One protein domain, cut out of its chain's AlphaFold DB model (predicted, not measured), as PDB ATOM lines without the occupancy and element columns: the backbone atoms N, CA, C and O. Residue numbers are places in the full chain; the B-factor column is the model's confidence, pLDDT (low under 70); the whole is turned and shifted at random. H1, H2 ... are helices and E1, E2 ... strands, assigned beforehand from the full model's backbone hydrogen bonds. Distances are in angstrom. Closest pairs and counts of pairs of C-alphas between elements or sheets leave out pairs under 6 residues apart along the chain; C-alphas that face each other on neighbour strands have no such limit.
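AT A GLANCE: This is residues 14 to 69 of the 83 residues of an uncharacterized protein of Fervidobacterium gondwanense DSM 13020 (UniProt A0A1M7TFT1). A small three-stranded sheet has a helical hairpin over it: H1 rises steeply from the sheet over E3, and the long H2 folds back from the far end of H1 and runs on past the sheet, which it only grazes. H2 makes the longest axis, and residues 41 to 46, which hold the turn between the helices with the last residue of H1 and the first two of H2, stand free. The printed part has 56 residues, with three named strands and two named helices in the order E1, E2, E3, H1, H2. The sheet order is E1, E2, E3, antiparallel; the class is mixed, helices and strands. The whole is only just compact, close to loose, with a radius of gyration of the C-alphas of 11.7 A, and spans 34 by 22 by 16 A.

IN THESE COORDINATES: In the sheet, E1 is residues 14 to 16, 6.7 A long, starting at C-alpha 14 (19.992, 100.510, -25.191). E2 is residues 21 to 24, 10.3 A, and E3 residues 29 to 31, 7.3 A. H1 is residues 32 to 41, 14.3 A. H2 is residues 45 to 64, 28.5 A, ending at C-alpha 64 (12.954, 86.306, -29.769).

HOW THE PARTS SIT: E1, E2 and E3 form a meander, each strand the antiparallel neighbour of the one before. In the hairpin of E1 and E2, N 14 and O 23 are 2.9 A apart, within hydrogen-bond range; in that of E2 and E3, N 30 and O 22 are 2.9 A apart. H1 is on the sheet, over E3, and stands up from it at 65 degrees. H2 touches H1 with residues 47 to 51 alone, closest at the C-alphas of Leu 39 and Ser 47, 5.2 A; this helical hairpin runs opposite ways at a shallow tilt of 30 degrees. H2 only grazes the sheet, with residues 54 to 61. In H1 and H2 every O i to N i+4 pair is within hydrogen-bond range.

THE WHOLE: The farthest C-alphas, of Asp 43 and Gly 66, are 34.4 A apart. The printed part has no cut, and its four links are tight. Its mean pLDDT is 95.3; no printed residue is under 70.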
ATOM      1  N   GLU A  14      19.714 101.363 -24.043       96.50
ATOM      2  CA  GLU A  14      19.992 100.510 -25.191       96.50
ATOM      3  C   GLU A  14      20.858  99.348 -24.703       96.50
ATOM      4  O   GLU A  14      21.860  99.573 -24.026       96.50
ATOM      5  N   LEU A  15      20.448  98.114 -25.003       97.25
ATOM      6  CA  LEU A  15      21.172  96.897 -24.643       97.25
ATOM      7  C   LEU A  15      21.564  96.159 -25.923       97.25
ATOM      8  O   LEU A  15      20.697  95.693 -26.659       97.25
ATOM      9  N   ASP A  16      22.864  96.003 -26.150       97.19
ATOM     10  CA  ASP A  16      23.390  95.105 -27.171       97.19
ATOM     11  C   ASP A  16      23.725  93.756 -26.529       97.19
ATOM     12  O   ASP A  16      24.701  93.594 -25.792       97.19
ATOM     13  N   ILE A  17      22.882  92.768 -26.821       96.69
ATOM     14  CA  ILE A  17      22.991  91.406 -26.292       96.69
ATOM     15  C   ILE A  17      24.237  90.696 -26.824       96.69
ATOM     16  O   ILE A  17      24.847  89.908 -26.102       96.69
ATOM     17  N   ILE A  18      24.640  90.970 -28.065       95.56
ATOM     18  CA  ILE A  18      25.759  90.275 -28.703       95.56
ATOM     19  C   ILE A  18      27.083  90.821 -28.179       95.56
ATOM     20  O   ILE A  18      27.935  90.043 -27.743       95.56
ATOM     21  N   SER A  19      27.252  92.146 -28.185       97.19
ATOM     22  CA  SER A  19      28.480  92.782 -27.690       97.19
ATOM     23  C   SER A  19      28.523  92.927 -26.165       97.19
ATOM     24  O   SER A  19      29.582  93.235 -25.619       97.19
ATOM     25  N   LYS A  20      27.407  92.649 -25.471       97.62
ATOM     26  CA  LYS A  20      27.239  92.789 -24.013       97.62
ATOM     27  C   LYS A  20      27.538  94.213 -23.546       97.62
ATOM     28  O   LYS A  20      28.158  94.419 -22.501       97.62
ATOM     29  N   LYS A  21      27.064  95.189 -24.321       98.19
ATOM     30  CA  LYS A  21      27.150  96.616 -24.014       98.19
ATOM     31  C   LYS A  21      25.791  97.172 -23.626       98.19
ATOM     32  O   LYS A  21      24.761  96.739 -24.140       98.19
ATOM     33  N   ILE A  22      25.796  98.128 -22.707       97.75
ATOM     34  CA  ILE A  22      24.607  98.867 -22.302       97.75
ATOM     35  C   ILE A  22      24.899 100.361 -22.306       97.75
ATOM     36  O   ILE A  22      25.990 100.798 -21.946       97.75
ATOM     37  N   LYS A  23      23.904 101.144 -22.711       97.19
ATOM     38  CA  LYS A  23      23.967 102.600 -22.709       97.19
ATOM     39  C   LYS A  23      22.702 103.167 -22.094       97.19
ATOM     40  O   LYS A  23      21.614 103.024 -22.652       97.19
ATOM     41  N   ILE A  24      22.838 103.834 -20.952       94.44
ATOM     42  CA  ILE A  24      21.745 104.597 -20.346       94.44
ATOM     43  C   ILE A  24      21.685 105.971 -21.016       94.44
ATOM     44  O   ILE A  24      22.713 106.572 -21.325       94.44
ATOM     45  N   ASN A  25      20.484 106.492 -21.264       88.69
ATOM     46  CA  ASN A  25      20.350 107.808 -21.884       88.69
ATOM     47  C   ASN A  25      21.042 108.901 -21.044       88.69
ATOM     48  O   ASN A  25      20.637 109.153 -19.911       88.69
ATOM     49  N   GLY A  26      22.030 109.578 -21.633       83.75
ATOM     50  CA  GLY A  26      22.832 110.611 -20.968       83.75
ATOM     51  C   GLY A  26      24.147 110.116 -20.359       83.75
ATOM     52  O   GLY A  26      24.959 110.950 -19.975       83.75
ATOM     53  N   GLU A  27      24.385 108.802 -20.343       90.56
ATOM     54  CA  GLU A  27      25.602 108.171 -19.823       90.56
ATOM     55  C   GLU A  27      26.445 107.560 -20.962       90.56
ATOM     56  O   GLU A  27      25.920 107.285 -22.055       90.56
ATOM     57  N   PRO A  28      27.762 107.369 -20.758       93.06
ATOM     58  CA  PRO A  28      28.592 106.618 -21.692       93.06
ATOM     59  C   PRO A  28      28.136 105.155 -21.808       93.06
ATOM     60  O   PRO A  28      27.491 104.606 -20.921       93.06
ATOM     61  N   GLU A  29      28.487 104.521 -22.926       97.06
ATOM     62  CA  GLU A  29      28.314 103.077 -23.086       97.06
ATOM     63  C   GLU A  29      29.311 102.316 -22.203       97.06
ATOM     64  O   GLU A  29      30.482 102.695 -22.101       97.06
ATOM     65  N   GLU A  30      28.860 101.217 -21.606       97.25
ATOM     66  CA  GLU A  30      29.658 100.389 -20.708       97.25
ATOM     67  C   GLU A  30      29.376  98.888 -20.873       97.25
ATOM     68  O   GLU A  30      28.427  98.467 -21.536       97.25
ATOM     69  N   ASP A  31      30.237  98.053 -20.287       97.75
ATOM     70  CA  ASP A  31      30.032  96.604 -20.241       97.75
ATOM     71  C   ASP A  31      28.873  96.239 -19.311       97.75
ATOM     72  O   ASP A  31      28.868  96.617 -18.139       97.75
ATOM     73  N   VAL A  32      27.946  95.402 -19.791       97.56
ATOM     74  CA  VAL A  32      26.776  94.947 -19.016       97.56
ATOM     75  C   VAL A  32      27.200  94.336 -17.683       97.56
ATOM     76  O   VAL A  32      26.584  94.608 -16.658       97.56
ATOM     77  N   LYS A  33      28.279  93.545 -17.663       97.50
ATOM     78  CA  LYS A  33      28.793  92.937 -16.428       97.50
ATOM     79  C   LYS A  33      29.191  93.983 -15.388       97.50
ATOM     80  O   LYS A  33      28.873  93.824 -14.208       97.50
ATOM     81  N   SER A  34      29.905  95.022 -15.819       96.62
ATOM     82  CA  SER A  34      30.340  96.114 -14.948       96.62
ATOM     83  C   SER A  34      29.122  96.856 -14.416       96.62
ATOM     84  O   SER A  34      28.955  96.939 -13.200       96.62
ATOM     85  N   PHE A  35      28.200  97.230 -15.304       96.56
ATOM     86  CA  PHE A  35      26.982  97.935 -14.930       96.56
ATOM     87  C   PHE A  35      26.124  97.156 -13.930       96.56
ATOM     88  O   PHE A  35      25.719  97.668 -12.887       96.56
ATOM     89  N   LEU A  36      25.867  95.873 -14.206       96.38
ATOM     90  CA  LEU A  36      25.095  95.007 -13.317       96.38
ATOM     91  C   LEU A  36      25.783  94.830 -11.959       96.38
ATOM     92  O   LEU A  36      25.103  94.793 -10.931       96.38
ATOM     93  N   SER A  37      27.117  94.759 -11.942       95.75
ATOM     94  CA  SER A  37      27.889  94.707 -10.697       95.75
ATOM     95  C   SER A  37      27.706  95.989  -9.889       95.75
ATOM     96  O   SER A  37      27.431  95.913  -8.692       95.75
ATOM     97  N   GLU A  38      27.760  97.158 -10.531       94.81
ATOM     98  CA  GLU A  38      27.492  98.440  -9.877       94.81
ATOM     99  C   GLU A  38      26.073  98.501  -9.308       94.81
ATOM    100  O   GLU A  38      25.899  98.813  -8.127       94.81
ATOM    101  N   LEU A  39      25.057  98.131 -10.096       94.75
ATOM    102  CA  LEU A  39      23.666  98.083  -9.634       94.75
ATOM    103  C   LEU A  39      23.482  97.144  -8.435       94.75
ATOM    104  O   LEU A  39      22.724  97.466  -7.522       94.75
ATOM    105  N   LYS A  40      24.196  96.009  -8.397       91.75
ATOM    106  CA  LYS A  40      24.140  95.035  -7.294       91.75
ATOM    107  C   LYS A  40      24.729  95.580  -5.989       91.75
ATOM    108  O   LYS A  40      24.303  95.156  -4.918       91.75
ATOM    109  N   THR A  41      25.681  96.515  -6.064       94.50
ATOM    110  CA  THR A  41      26.257  97.173  -4.873       94.50
ATOM    111  C   THR A  41      25.372  98.269  -4.282       94.50
ATOM    112  O   THR A  41      25.568  98.658  -3.131       94.50
ATOM    113  N   LYS A  42      24.389  98.766  -5.041       93.62
ATOM    114  CA  LYS A  42      23.491  99.837  -4.604       93.62
ATOM    115  C   LYS A  42      22.288  99.268  -3.851       93.62
ATOM    116  O   LYS A  42      21.539  98.439  -4.367       93.62
ATOM    117  N   ASP A  43      22.062  99.755  -2.634       90.00
ATOM    118  CA  ASP A  43      20.930  99.341  -1.794       90.00
ATOM    119  C   ASP A  43      19.699 100.252  -1.964       90.00
ATOM    120  O   ASP A  43      19.059 100.660  -0.998       90.00
ATOM    121  N   ASP A  44      19.353 100.594  -3.206       93.62
ATOM    122  CA  ASP A  44      18.167 101.396  -3.511       93.62
ATOM    123  C   ASP A  44      17.179 100.646  -4.417       93.62
ATOM    124  O   ASP A  44      17.527  99.737  -5.178       93.62
ATOM    125  N   LEU A  45      15.898 101.007  -4.301       91.19
ATOM    126  CA  LEU A  45      14.811 100.334  -5.012       91.19
ATOM    127  C   LEU A  45      14.931 100.486  -6.536       91.19
ATOM    128  O   LEU A  45      14.548  99.571  -7.266       91.19
ATOM    129  N   ILE A  46      15.437 101.626  -7.010       91.44
ATOM    130  CA  ILE A  46      15.533 101.931  -8.439       91.44
ATOM    131  C   ILE A  46      16.614 101.051  -9.063       91.44
ATOM    132  O   ILE A  46      16.324 100.370 -10.044       91.44
ATOM    133  N   SER A  47      17.800 100.976  -8.458       94.06
ATOM    134  CA  SER A  47      18.899 100.124  -8.929       94.06
ATOM    135  C   SER A  47      18.510  98.647  -8.946       94.06
ATOM    136  O   SER A  47      18.723  97.963  -9.946       94.06
ATOM    137  N   LYS A  48      17.845  98.153  -7.891       94.00
ATOM    138  CA  LYS A  48      17.348  96.765  -7.837       94.00
ATOM    139  C   LYS A  48      16.300  96.474  -8.910       94.00
ATOM    140  O   LYS A  48      16.286  95.380  -9.472       94.00
ATOM    141  N   ARG A  49      15.402  97.427  -9.180       93.38
ATOM    142  CA  ARG A  49      14.380  97.289 -10.224       93.38
ATOM    143  C   ARG A  49      15.007  97.311 -11.613       93.38
ATOM    144  O   ARG A  49      14.672  96.450 -12.412       93.38
ATOM    145  N   LEU A  50      15.928  98.241 -11.867       94.31
ATOM    146  CA  LEU A  50      16.646  98.346 -13.135       94.31
ATOM    147  C   LEU A  50      17.468  97.084 -13.419       94.31
ATOM    148  O   LEU A  50      17.411  96.558 -14.522       94.31
ATOM    149  N   TYR A  51      18.160  96.547 -12.409       95.62
ATOM    150  CA  TYR A  51      18.894  95.287 -12.526       95.62
ATOM    151  C   TYR A  51      17.991  94.145 -13.010       95.62
ATOM    152  O   TYR A  51      18.338  93.427 -13.943       95.62
ATOM    153  N   ARG A  52      16.814  93.982 -12.389       94.56
ATOM    154  CA  ARG A  52      15.854  92.938 -12.786       94.56
ATOM    155  C   ARG A  52      15.306  93.176 -14.187       94.56
ATOM    156  O   ARG A  52      15.269  92.239 -14.974       94.56
ATOM    157  N   ASP A  53      14.937  94.416 -14.490       95.38
ATOM    158  CA  ASP A  53      14.382  94.809 -15.785       95.38
ATOM    159  C   ASP A  53      15.343  94.499 -16.943       95.38
ATOM    160  O   ASP A  53      14.926  93.910 -17.937       95.38
ATOM    161  N   ILE A  54      16.638  94.795 -16.780       96.44
ATOM    162  CA  ILE A  54      17.672  94.490 -17.780       96.44
ATOM    163  C   ILE A  54      17.763  92.986 -18.030       96.44
ATOM    164  O   ILE A  54      17.783  92.554 -19.180       96.44
ATOM    165  N   ILE A  55      17.796  92.176 -16.969       97.31
ATOM    166  CA  ILE A  55      17.911  90.719 -17.094       97.31
ATOM    167  C   ILE A  55      16.663  90.114 -17.743       97.31
ATOM    168  O   ILE A  55      16.776  89.295 -18.654       97.31
ATOM    169  N   GLU A  56      15.471  90.520 -17.308       96.56
ATOM    170  CA  GLU A  56      14.207  90.026 -17.863       96.56
ATOM    171  C   GLU A  56      14.041  90.426 -19.337       96.56
ATOM    172  O   GLU A  56      13.649  89.595 -20.165       96.56
ATOM    173  N   SER A  57      14.409  91.662 -19.680       96.06
ATOM    174  CA  SER A  57      14.390  92.161 -21.057       96.06
ATOM    175  C   SER A  57      15.400  91.425 -21.933       96.06
ATOM    176  O   SER A  57      15.044  90.972 -23.020       96.06
ATOM    177  N   ALA A  58      16.624  91.201 -21.440       97.19
ATOM    178  CA  ALA A  58      17.650  90.441 -22.151       97.19
ATOM    179  C   ALA A  58      17.199  89.001 -22.439       97.19
ATOM    180  O   ALA A  58      17.327  88.525 -23.563       97.19
ATOM    181  N   ILE A  59      16.627  88.305 -21.446       97.56
ATOM    182  CA  ILE A  59      16.093  86.942 -21.614       97.56
ATOM    183  C   ILE A  59      14.961  86.920 -22.642       97.56
ATOM    184  O   ILE A  59      14.901  86.007 -23.467       97.56
ATOM    185  N   THR A  60      14.061  87.899 -22.585       97.44
ATOM    186  CA  THR A  60      12.936  88.002 -23.520       97.44
ATOM    187  C   THR A  60      13.435  88.180 -24.949       97.44
ATOM    188  O   THR A  60      13.032  87.429 -25.834       97.44
ATOM    189  N   GLU A  61      14.369  89.102 -25.163       97.19
ATOM    190  CA  GLU A  61      14.907  89.387 -26.487       97.19
ATOM    191  C   GLU A  61      15.767  88.232 -27.024       97.19
ATOM    192  O   GLU A  61      15.579  87.807 -28.161       97.19
ATOM    193  N   MET A  62      16.617  87.611 -26.195       97.94
ATOM    194  CA  MET A  62      17.368  86.404 -26.580       97.94
ATOM    195  C   MET A  62      16.440  85.279 -27.067       97.94
ATOM    196  O   MET A  62      16.742  84.601 -28.051       97.94
ATOM    197  N   ARG A  63      15.280  85.090 -26.423       97.12
ATOM    198  CA  ARG A  63      14.275  84.116 -26.881       97.12
ATOM    199  C   ARG A  63      13.671  84.505 -28.229       97.12
ATOM    200  O   ARG A  63      13.500  83.625 -29.069       97.12
ATOM    201  N   THR A  64      13.394  85.788 -28.459       96.88
ATOM    202  CA  THR A  64      12.954  86.306 -29.769       96.88
ATOM    203  C   THR A  64      14.006  86.053 -30.854       96.88
ATOM    204  O   THR A  64      13.660  85.688 -31.975       96.88
ATOM    205  N   MET A  65      15.293  86.144 -30.503       95.88
ATOM    206  CA  MET A  65      16.429  85.814 -31.373       95.88
ATOM    207  C   MET A  65      16.650  84.298 -31.564       95.88
ATOM    208  O   MET A  65      17.579  83.896 -32.264       95.88
ATOM    209  N   GLY A  66      15.824  83.440 -30.954       97.00
ATOM    210  CA  GLY A  66      15.887  81.983 -31.099       97.00
ATOM    211  C   GLY A  66      16.921  81.281 -30.211       97.00
ATOM    212  O   GLY A  66      17.171  80.087 -30.403       97.00
ATOM    213  N   TRP A  67      17.514  81.985 -29.243       97.44
ATOM    214  CA  TRP A  67      18.492  81.398 -28.327       97.44
ATOM    215  C   TRP A  67      17.847  80.344 -27.430       97.44
ATOM    216  O   TRP A  67      16.708  80.491 -26.975       97.44
ATOM    217  N   GLN A  68      18.589  79.272 -27.157       94.94
ATOM    218  CA  GLN A  68      18.107  78.164 -26.342       94.94
ATOM    219  C   GLN A  68      18.510  78.337 -24.873       94.94
ATOM    220  O   GLN A  68      19.331  79.179 -24.510       94.94
ATOM    221  N   GLY A  69      17.945  77.501 -23.996       93.38
ATOM    222  CA  GLY A  69      18.176  77.597 -22.551       93.38
ATOM    223  C   GLY A  69      19.652  77.534 -22.136       93.38
ATOM    224  O   GLY A  69      20.022  78.177 -21.158       93.38
TER     225      GLY A  69